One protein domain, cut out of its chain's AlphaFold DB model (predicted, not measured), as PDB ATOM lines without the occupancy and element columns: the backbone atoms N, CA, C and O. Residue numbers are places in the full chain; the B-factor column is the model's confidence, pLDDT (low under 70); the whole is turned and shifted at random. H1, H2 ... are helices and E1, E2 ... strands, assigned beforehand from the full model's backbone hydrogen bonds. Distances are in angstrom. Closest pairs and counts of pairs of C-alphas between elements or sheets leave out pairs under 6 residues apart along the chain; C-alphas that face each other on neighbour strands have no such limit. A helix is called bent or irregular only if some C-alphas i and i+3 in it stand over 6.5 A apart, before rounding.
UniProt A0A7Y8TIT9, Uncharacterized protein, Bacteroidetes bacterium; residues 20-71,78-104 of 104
ATOM      1  N   ASP A  20     136.985 106.652 142.438       94.06
ATOM      2  CA  ASP A  20     138.408 106.425 142.171       94.06
ATOM      3  C   ASP A  20     138.707 106.487 140.667       94.06
ATOM      4  O   ASP A  20     139.752 106.998 140.254       94.06
ATOM      5  N   TYR A  21     137.726 106.087 139.844       94.94
ATOM      6  CA  TYR A  21     137.803 106.102 138.385       94.94
ATOM      7  C   TYR A  21     136.607 106.780 137.727       94.94
ATOM      8  O   TYR A  21     135.450 106.609 138.116       94.94
ATOM      9  N   TYR A  22     136.911 107.479 136.641       94.94
ATOM     10  CA  TYR A  22     135.963 108.123 135.749       94.94
ATOM     11  C   TYR A  22     136.210 107.561 134.346       94.94
ATOM     12  O   TYR A  22     137.193 107.907 133.689       94.94
ATOM     13  N   VAL A  23     135.360 106.629 133.912       94.38
ATOM     14  CA  VAL A  23     135.552 105.862 132.672       94.38
ATOM     15  C   VAL A  23     134.664 106.371 131.545       94.38
ATOM     16  O   VAL A  23     133.531 106.794 131.766       94.38
ATOM     17  N   ARG A  24     135.164 106.282 130.312       93.75
ATOM     18  CA  ARG A  24     134.360 106.444 129.102       93.75
ATOM     19  C   ARG A  24     133.886 105.084 128.634       93.75
ATOM     20  O   ARG A  24     134.678 104.146 128.522       93.75
ATOM     21  N   ALA A  25     132.606 104.995 128.311       90.56
ATOM     22  CA  ALA A  25     132.006 103.783 127.792       90.56
ATOM     23  C   ALA A  25     131.204 104.077 126.523       90.56
ATOM     24  O   ALA A  25     130.526 105.098 126.431       90.56
ATOM     25  N   LEU A  26     131.277 103.163 125.557       89.94
ATOM     26  CA  LEU A  26     130.351 103.102 124.433       89.94
ATOM     27  C   LEU A  26     129.317 102.019 124.698       89.94
ATOM     28  O   LEU A  26     129.640 100.945 125.201       89.94
ATOM     29  N   PHE A  27     128.080 102.288 124.308       84.69
ATOM     30  CA  PHE A  27     126.978 101.353 124.462       84.69
ATOM     31  C   PHE A  27     126.413 101.033 123.087       84.69
ATOM     32  O   PHE A  27     126.104 101.937 122.311       84.69
ATOM     33  N   HIS A  28     126.266  99.747 122.781       79.12
ATOM     34  CA  HIS A  28     125.623  99.336 121.541       79.12
ATOM     35  C   HIS A  28     124.109  99.229 121.757       79.12
ATOM     36  O   HIS A  28     123.580  98.194 122.176       79.12
ATOM     37  N   LEU A  29     123.400 100.331 121.509       72.00
ATOM     38  CA  LEU A  29     121.968 100.446 121.775       72.00
ATOM     39  C   LEU A  29     121.196 100.856 120.519       72.00
ATOM     40  O   LEU A  29     121.629 101.708 119.753       72.00
ATOM     41  N   ASN A  30     120.026 100.238 120.341       69.25
ATOM     42  CA  ASN A  30     118.987 100.700 119.427       69.25
ATOM     43  C   ASN A  30     117.860 101.282 120.300       69.25
ATOM     44  O   ASN A  30     117.378 100.590 121.206       69.25
ATOM     45  N   ASN A  31     117.500 102.546 120.055       65.88
ATOM     46  CA  ASN A  31     116.646 103.372 120.917       65.88
ATOM     47  C   ASN A  31     115.297 102.719 121.253       65.88
ATOM     48  O   ASN A  31     114.819 102.852 122.376       65.88
ATOM     49  N   GLU A  32     114.720 101.946 120.333       67.62
ATOM     50  CA  GLU A  32     113.378 101.368 120.495       67.62
ATOM     51  C   GLU A  32     113.277 100.286 121.584       67.62
ATOM     52  O   GLU A  32     112.177  99.922 121.987       67.62
ATOM     53  N   LYS A  33     114.404  99.746 122.070       70.56
ATOM     54  CA  LYS A  33     114.418  98.626 123.034       70.56
ATOM     55  C   LYS A  33     115.316  98.870 124.247       70.56
ATOM     56  O   LYS A  33     115.660  97.923 124.951       70.56
ATOM     57  N   PHE A  34     115.729 100.115 124.489       73.75
ATOM     58  CA  PHE A  34     116.696 100.453 125.539       73.75
ATOM     59  C   PHE A  34     116.231 100.028 126.939       73.75
ATOM     60  O   PHE A  34     116.927  99.275 127.624       73.75
ATOM     61  N   ILE A  35     115.026 100.455 127.332       78.00
ATOM     62  CA  ILE A  35     114.452 100.160 128.652       78.00
ATOM     63  C   ILE A  35     114.271  98.651 128.850       78.00
ATOM     64  O   ILE A  35     114.594  98.124 129.914       78.00
ATOM     65  N   ASP A  36     113.815  97.949 127.814       78.75
ATOM     66  CA  ASP A  36     113.599  96.502 127.866       78.75
ATOM     67  C   ASP A  36     114.914  95.718 127.952       78.75
ATOM     68  O   ASP A  36     114.981  94.709 128.659       78.75
ATOM     69  N   LYS A  37     115.975  96.179 127.271       72.94
ATOM     70  CA  LYS A  37     117.312  95.569 127.344       72.94
ATOM     71  C   LYS A  37     117.911  95.711 128.741       72.94
ATOM     72  O   LYS A  37     118.304  94.699 129.316       72.94
ATOM     73  N   ILE A  38     117.903  96.921 129.312       76.56
ATOM     74  CA  ILE A  38     118.437  97.165 130.663       76.56
ATOM     75  C   ILE A  38     117.735  96.291 131.707       76.56
ATOM     76  O   ILE A  38     118.399  95.720 132.569       76.56
ATOM     77  N   LYS A  39     116.405  96.160 131.621       78.44
ATOM     78  CA  LYS A  39     115.604  95.430 132.618       78.44
ATOM     79  C   LYS A  39     115.751  93.908 132.560       78.44
ATOM     80  O   LYS A  39     115.432  93.258 133.549       78.44
ATOM     81  N   LYS A  40     116.175  93.329 131.431       74.88
ATOM     82  CA  LYS A  40     116.222  91.866 131.259       74.88
ATOM     83  C   LYS A  40     117.496  91.232 131.812       74.88
ATOM     84  O   LYS A  40     117.397  90.415 132.714       74.88
ATOM     85  N   ASN A  41     118.661  91.583 131.265       70.94
ATOM     86  CA  ASN A  41     119.935  90.900 131.547       70.94
ATOM     87  C   ASN A  41     121.108  91.887 131.712       70.94
ATOM     88  O   ASN A  41     122.267  91.512 131.546       70.94
ATOM     89  N   GLY A  42     120.821  93.162 131.989       73.06
ATOM     90  CA  GLY A  42     121.810  94.228 131.856       73.06
ATOM     91  C   GLY A  42     122.094  94.560 130.388       73.06
ATOM     92  O   GLY A  42     121.300  94.266 129.494       73.06
ATOM     93  N   PHE A  43     123.213  95.227 130.131       79.06
ATOM     94  CA  PHE A  43     123.584  95.709 128.803       79.06
ATOM     95  C   PHE A  43     125.099  95.660 128.616       79.06
ATOM     96  O   PHE A  43     125.857  95.703 129.583       79.06
ATOM     97  N   GLU A  44     125.533  95.570 127.361       83.81
ATOM     98  CA  GLU A  44     126.951  95.587 127.014       83.81
ATOM     99  C   GLU A  44     127.473  97.025 126.964       83.81
ATOM    100  O   GLU A  44     126.872  97.913 126.348       83.81
ATOM    101  N   ALA A  45     128.621  97.232 127.605       86.62
ATOM    102  CA  ALA A  45     129.350  98.486 127.631       86.62
ATOM    103  C   ALA A  45     130.814  98.231 127.260       86.62
ATOM    104  O   ALA A  45     131.443  97.308 127.775       86.62
ATOM    105  N   PHE A  46     131.361  99.064 126.384       91.62
ATOM    106  CA  PHE A  46     132.733  98.964 125.901       91.62
ATOM    107  C   PHE A  46     133.572 100.085 126.503       91.62
ATOM    108  O   PHE A  46     133.297 101.259 126.267       91.62
ATOM    109  N   LEU A  47     134.609  99.731 127.260       93.44
ATOM    110  CA  LEU A  47     135.545 100.679 127.862       93.44
ATOM    111  C   LEU A  47     136.395 101.372 126.783       93.44
ATOM    112  O   LEU A  47     137.080 100.720 125.995       93.44
ATOM    113  N   THR A  48     136.379 102.703 126.764       94.44
ATOM    114  CA  THR A  48     137.042 103.545 125.742       94.44
ATOM    115  C   THR A  48     138.005 104.572 126.350       94.44
ATOM    116  O   THR A  48     138.215 105.680 125.839       94.44
ATOM    117  N   GLY A  49     138.601 104.203 127.480       95.94
ATOM    118  CA  GLY A  49     139.523 105.033 128.246       95.94
ATOM    119  C   GLY A  49     138.883 105.620 129.495       95.94
ATOM    120  O   GLY A  49     137.761 105.274 129.870       95.94
ATOM    121  N   GLY A  50     139.623 106.483 130.174       96.38
ATOM    122  CA  GLY A  50     139.209 106.996 131.469       96.38
ATOM    123  C   GLY A  50     140.302 107.788 132.166       96.38
ATOM    124  O   GLY A  50     141.254 108.260 131.549       96.38
ATOM    125  N   GLY A  51     140.120 107.991 133.458       96.94
ATOM    126  CA  GLY A  51     141.027 108.752 134.295       96.94
ATOM    127  C   GLY A  51     140.760 108.442 135.755       96.94
ATOM    128  O   GLY A  51     139.701 107.918 136.109       96.94
ATOM    129  N   THR A  52     141.735 108.750 136.595       96.75
ATOM    130  CA  THR A  52     141.638 108.533 138.038       96.75
ATOM    131  C   THR A  52     141.220 109.808 138.755       96.75
ATOM    132  O   THR A  52     141.323 110.911 138.209       96.75
ATOM    133  N   TRP A  53     140.818 109.678 140.017       95.31
ATOM    134  CA  TRP A  53     140.637 110.830 140.895       95.31
ATOM    135  C   TRP A  53     141.889 111.712 140.974       95.31
ATOM    136  O   TRP A  53     141.791 112.931 140.858       95.31
ATOM    137  N   ASN A  54     143.075 111.104 141.073       96.19
ATOM    138  CA  ASN A  54     144.342 111.840 141.126       96.19
ATOM    139  C   ASN A  54     144.563 112.693 139.870       96.19
ATOM    140  O   ASN A  54     144.973 113.845 139.978       96.19
ATOM    141  N   MET A  55     144.230 112.164 138.688       97.12
ATOM    142  CA  MET A  55     144.257 112.943 137.446       97.12
ATOM    143  C   MET A  55     143.204 114.054 137.437       97.12
ATOM    144  O   MET A  55     143.443 115.123 136.881       97.12
ATOM    145  N   MET A  56     142.039 113.813 138.044       95.44
ATOM    146  CA  MET A  56     140.964 114.797 138.124       95.44
ATOM    147  C   MET A  56     141.360 115.988 139.001       95.44
ATOM    148  O   MET A  56     141.055 117.119 138.644       95.44
ATOM    149  N   ILE A  57     142.059 115.780 140.119       94.56
ATOM    150  CA  ILE A  57     142.474 116.872 141.019       94.56
ATOM    151  C   ILE A  57     143.813 117.526 140.655       94.56
ATOM    152  O   ILE A  57     144.157 118.552 141.240       94.56
ATOM    153  N   ASP A  58     144.558 116.970 139.700       96.69
ATOM    154  CA  ASP A  58     145.805 117.561 139.218       96.69
ATOM    155  C   ASP A  58     145.532 118.665 138.185       96.69
ATOM    156  O   ASP A  58     145.207 118.391 137.031       96.69
ATOM    157  N   ASN A  59     145.755 119.923 138.578       95.19
ATOM    158  CA  ASN A  59     145.578 121.107 137.727       95.19
ATOM    159  C   ASN A  59     146.510 121.153 136.496       95.19
ATOM    160  O   ASN A  59     146.341 122.012 135.631       95.19
ATOM    161  N   LYS A  60     147.523 120.280 136.405       97.00
ATOM    162  CA  LYS A  60     148.337 120.117 135.186       97.00
ATOM    163  C   LYS A  60     147.641 119.237 134.150       97.00
ATOM    164  O   LYS A  60     147.931 119.345 132.957       97.00
ATOM    165  N   ILE A  61     146.739 118.369 134.600       96.88
ATOM    166  CA  ILE A  61     146.019 117.399 133.779       96.88
ATOM    167  C   ILE A  61     144.606 117.910 133.506       96.88
ATOM    168  O   ILE A  61     144.239 118.076 132.339       96.88
ATOM    169  N   SER A  62     143.838 118.201 134.554       95.88
ATOM    170  CA  SER A  62     142.451 118.642 134.450       95.88
ATOM    171  C   SER A  62     142.317 120.145 134.210       95.88
ATOM    172  O   SER A  62     143.241 120.931 134.425       95.88
ATOM    173  N   ILE A  63     141.150 120.540 133.706       95.00
ATOM    174  CA  ILE A  63     140.754 121.933 133.490       95.00
ATOM    175  C   ILE A  63     139.306 122.132 133.933       95.00
ATOM    176  O   ILE A  63     138.526 121.183 133.981       95.00
ATOM    177  N   GLU A  64     138.932 123.373 134.219       92.06
ATOM    178  CA  GLU A  64     137.534 123.752 134.426       92.06
ATOM    179  C   GLU A  64     136.888 124.076 133.070       92.06
ATOM    180  O   GLU A  64     137.444 124.831 132.267       92.06
ATOM    181  N   LYS A  65     135.708 123.511 132.809       90.75
ATOM    182  CA  LYS A  65     134.864 123.846 131.659       90.75
ATOM    183  C   LYS A  65     133.468 124.214 132.135       90.75
ATOM    184  O   LYS A  65     132.864 123.500 132.929       90.75
ATOM    185  N   SER A  66     132.938 125.312 131.610       87.00
ATOM    186  CA  SER A  66     131.534 125.666 131.804       87.00
ATOM    187  C   SER A  66     130.678 124.931 130.780       87.00
ATOM    188  O   SER A  66     130.924 125.063 129.580       87.00
ATOM    189  N   PHE A  67     129.670 124.198 131.244       80.50
ATOM    190  CA  PHE A  67     128.667 123.587 130.377       80.50
ATOM    191  C   PHE A  67     127.319 124.283 130.557       80.50
ATOM    192  O   PHE A  67     127.005 124.805 131.630       80.50
ATOM    193  N   VAL A  68     126.549 124.299 129.473       74.56
ATOM    194  CA  VAL A  68     125.163 124.763 129.432       74.56
ATOM    195  C   VAL A  68     124.321 123.548 129.040       74.56
ATOM    196  O   VAL A  68     124.678 122.899 128.053       74.56
ATOM    197  N   PRO A  69     123.279 123.187 129.807       69.00
ATOM    198  CA  PRO A  69     122.359 122.124 129.419       69.00
ATOM    199  C   PRO A  69     121.717 122.427 128.058       69.00
ATOM    200  O   PRO A  69     121.281 123.550 127.823       69.00
ATOM    201  N   ASP A  70     121.656 121.433 127.171       65.69
ATOM    202  CA  ASP A  70     121.118 121.597 125.806       65.69
ATOM    203  C   ASP A  70     119.577 121.748 125.805       65.69
ATOM    204  O   ASP A  70     118.997 122.346 124.903       65.69
ATOM    205  N   ASP A  71     118.913 121.255 126.859       60.06
ATOM    206  CA  ASP A  71     117.449 121.170 126.964       60.06
ATOM    207  C   ASP A  71     116.791 122.405 127.628       60.06
ATOM    208  O   ASP A  71     115.563 122.503 127.693       60.06
ATOM    209  N   GLU A  78     121.876 128.511 134.385       61.91
ATOM    210  CA  GLU A  78     122.874 128.224 135.411       61.91
ATOM    211  C   GLU A  78     124.066 127.512 134.764       61.91
ATOM    212  O   GLU A  78     124.151 126.285 134.686       61.91
ATOM    213  N   LYS A  79     125.031 128.311 134.288       71.12
ATOM    214  CA  LYS A  79     126.346 127.799 133.885       71.12
ATOM    215  C   LYS A  79     126.942 127.022 135.050       71.12
ATOM    216  O   LYS A  79     127.334 127.604 136.058       71.12
ATOM    217  N   THR A  80     127.065 125.716 134.876       77.94
ATOM    218  CA  THR A  80     127.731 124.870 135.860       77.94
ATOM    219  C   THR A  80     129.189 124.694 135.436       77.94
ATOM    220  O   THR A  80     129.473 124.427 134.265       77.94
ATOM    221  N   SER A  81     130.123 124.909 136.368       84.94
ATOM    222  CA  SER A  81     131.542 124.609 136.146       84.94
ATOM    223  C   SER A  81     131.797 123.148 136.465       84.94
ATOM    224  O   SER A  81     131.392 122.653 137.516       84.94
ATOM    225  N   TYR A  82     132.474 122.471 135.551       88.00
ATOM    226  CA  TYR A  82     132.846 121.080 135.687       88.00
ATOM    227  C   TYR A  82     134.351 120.980 135.584       88.00
ATOM    228  O   TYR A  82     134.956 121.471 134.624       88.00
ATOM    229  N   ARG A  83     134.942 120.239 136.513       91.00
ATOM    230  CA  ARG A  83     136.303 119.775 136.333       91.00
ATOM    231  C   ARG A  83     136.311 118.619 135.353       91.00
ATOM    232  O   ARG A  83     135.551 117.662 135.506       91.00
ATOM    233  N   VAL A  84     137.166 118.712 134.346       94.69
ATOM    234  CA  VAL A  84     137.277 117.697 133.305       94.69
ATOM    235  C   VAL A  84     138.725 117.332 133.036       94.69
ATOM    236  O   VAL A  84     139.613 118.183 133.096       94.69
ATOM    237  N   ILE A  85     138.965 116.075 132.670       97.00
ATOM    238  CA  ILE A  85     140.226 115.659 132.050       97.00
ATOM    239  C   ILE A  85     140.011 115.704 130.531       97.00
ATOM    240  O   ILE A  85     139.179 114.937 130.029       97.00
ATOM    241  N   PRO A  86     140.726 116.577 129.793       96.38
ATOM    242  CA  PRO A  86     140.656 116.615 128.337       96.38
ATOM    243  C   PRO A  86     140.926 115.239 127.729       96.38
ATOM    244  O   PRO A  86     141.812 114.532 128.211       96.38
ATOM    245  N   PHE A  87     140.223 114.857 126.660       95.00
ATOM    246  CA  PHE A  87     140.433 113.545 126.027       95.00
ATOM    247  C   PHE A  87     141.899 113.315 125.631       95.00
ATOM    248  O   PHE A  87     142.427 112.238 125.893       95.00
ATOM    249  N   SER A  88     142.583 114.342 125.118       95.44
ATOM    250  CA  SER A  88     144.029 114.320 124.829       95.44
ATOM    251  C   SER A  88     144.954 114.033 126.026       95.44
ATOM    252  O   SER A  88     146.119 113.699 125.823       95.44
ATOM    253  N   ARG A  89     144.468 114.169 127.264       96.81
ATOM    254  CA  ARG A  89     145.217 113.928 128.513       96.81
ATOM    255  C   ARG A  89     144.661 112.758 129.326       96.81
ATOM    256  O   ARG A  89     145.132 112.494 130.431       96.81
ATOM    257  N   ALA A  90     143.627 112.100 128.815       97.12
ATOM    258  CA  ALA A  90     143.010 110.948 129.444       97.12
ATOM    259  C   ALA A  90     143.835 109.679 129.210       97.12
ATOM    260  O   ALA A  90     144.604 109.586 128.256       97.12
ATOM    261  N   LEU A  91     143.609 108.677 130.057       97.50
ATOM    262  CA  LEU A  91     144.132 107.335 129.848       97.50
ATOM    263  C   LEU A  91     143.380 106.650 128.706       97.50
ATOM    264  O   LEU A  91     142.154 106.789 128.567       97.50
ATOM    265  N   ASP A  92     144.114 105.878 127.913       96.56
ATOM    266  CA  ASP A  92     143.527 104.981 126.927       96.56
ATOM    267  C   ASP A  92     142.857 103.761 127.589       96.56
ATOM    268  O   ASP A  92     142.906 103.565 128.808       96.56
ATOM    269  N   THR A  93     142.187 102.936 126.777       95.88
ATOM    270  CA  THR A  93     141.461 101.748 127.249       95.88
ATOM    271  C   THR A  93     142.346 100.764 128.009       95.88
ATOM    272  O   THR A  93     141.876 100.183 128.984       95.88
ATOM    273  N   ARG A  94     143.594 100.539 127.580       96.44
ATOM    274  CA  ARG A  94     144.471  99.553 128.224       96.44
ATOM    275  C   ARG A  94     144.985 100.080 129.550       96.44
ATOM    276  O   ARG A  94     144.874  99.377 130.545       96.44
ATOM    277  N   GLN A  95     145.421 101.332 129.581       96.94
ATOM    278  CA  GLN A  95     145.905 101.974 130.798       96.94
ATOM    279  C   GLN A  95     144.853 101.972 131.914       96.94
ATOM    280  O   GLN A  95     145.147 101.578 133.039       96.94
ATOM    281  N   ILE A  96     143.614 102.381 131.615       96.25
ATOM    282  CA  ILE A  96     142.556 102.393 132.633       96.25
ATOM    283  C   ILE A  96     142.100 100.974 133.003       96.25
ATOM    284  O   ILE A  96     141.795 100.723 134.166       96.25
ATOM    285  N   TYR A  97     142.084 100.037 132.046       95.75
ATOM    286  CA  TYR A  97     141.784  98.631 132.320       95.75
ATOM    287  C   TYR A  97     142.789  98.036 133.305       95.75
ATOM    288  O   TYR A  97     142.376  97.418 134.279       95.75
ATOM    289  N   ASP A  98     144.084  98.259 133.081       96.00
ATOM    290  CA  ASP A  98     145.135  97.722 133.939       96.00
ATOM    291  C   ASP A  98     145.046  98.297 135.358       96.00
ATOM    292  O   ASP A  98     145.233  97.557 136.318       96.00
ATOM    293  N   LEU A  99     144.708  99.581 135.517       95.25
ATOM    294  CA  LEU A  99     144.502 100.172 136.845       95.25
ATOM    295  C   LEU A  99     143.319  99.531 137.573       95.25
ATOM    296  O   LEU A  99     143.476  99.047 138.686       95.25
ATOM    297  N   VAL A 100     142.154  99.469 136.923       92.94
ATOM    298  CA  VAL A 100     140.925  98.938 137.535       92.94
ATOM    299  C   VAL A 100     141.031  97.435 137.809       92.94
ATOM    300  O   VAL A 100     140.519  96.940 138.809       92.94
ATOM    301  N   TYR A 101     141.662  96.679 136.910       91.62
ATOM    302  CA  TYR A 101     141.756  95.227 137.030       91.62
ATOM    303  C   TYR A 101     142.785  94.789 138.080       91.62
ATOM    304  O   TYR A 101     142.541  93.808 138.784       91.62
ATOM    305  N   ASN A 102     143.908  95.508 138.192       88.12
ATOM    306  CA  ASN A 102     145.010  95.169 139.098       88.12
ATOM    307  C   ASN A 102     144.896  95.813 140.490       88.12
ATOM    308  O   ASN A 102     145.797  95.644 141.302       88.12
ATOM    309  N   GLU A 103     143.816  96.539 140.784       77.56
ATOM    310  CA  GLU A 103     143.526  97.035 142.139       77.56
ATOM    311  C   GLU A 103     142.952  95.945 143.070       77.56
ATOM    312  O   GLU A 103     142.673  96.200 144.240       77.56
ATOM    313  N   LYS A 104     142.772  94.722 142.551       55.00
ATOM    314  CA  LYS A 104     142.458  93.525 143.343       55.00
ATOM    315  C   LYS A 104     143.671  93.015 144.108       55.00
ATOM    316  O   LYS A 104     143.457  92.593 145.266       55.00
TER     317      LYS A 104
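This is residues 20 to 71 and 78 to 104 of the 104 residues of an uncharacterized protein of Bacteroidetes bacterium (UniProt A0A7Y8TIT9). Two separate two-stranded antiparallel ribbons, E1 with E2 and E3 with E4, make an open L, with the short helix H2 at its corner. Helix H1 is at the far end of the E1 and E2 arm, and helix H3 packs on E2. The 79 printed residues hold three named helices and four named strands, in the order E1, H1, E2, H2, E3, E4, H3, a mixed class of helices and strands. The whole is loose, with a radius of gyration of the C-alphas of 15.6 A, and flat, spanning 42 by 40 by 19 A.

E1, residues 21 to 27, and E2, residues 45 to 52, are antiparallel neighbours at 159 degrees, with N 24 and O 49 within hydrogen-bond range at 2.8 A. E2 bends by 69 degrees at residue 48. The closest C-alphas of E2 and H3, residues 93 to 102, are those of Gly 49 and Thr 93, 3.9 A apart. E3, residues 63 to 67, and E4, residues 80 to 85, are antiparallel at 138 degrees, with N 65 and O 82 at 2.8 A, within hydrogen-bond range. The closest C-alphas of E4 and H2, residues 53 to 57, are those of Ile 85 and Met 56, 6.2 A apart. H1, residues 31 to 41, is apart from H2, H3, E3 and E4. Every O i to N i+4 pair is within hydrogen-bond range in H2 and H3, and 4 of 7 are in H1.

E1 begins at C-alpha 21 (137.803, 106.102, 138.385) and is 18.3 A long; E2 is 19.0 A. H1 is 16.7 A and irregular, with C-alphas 32 and 35 8.3 A apart. H2 is 6.3 A, E3 12.6 A and E4 16.0 A. H3 is 14.0 A and ends at C-alpha 102 (145.010, 95.169, 139.098).

The two C-alphas farthest apart, those of Lys 40 and Lys 60, are 43.0 A apart. Residues 72 to 77 are not printed, and C-alphas 71 and 78 are 12.3 A apart across the cut. Of the links that are printed whole, none is long. The model's pLDDT is under 70 at residues 30 to 32, 69 to 71, 78 and 104.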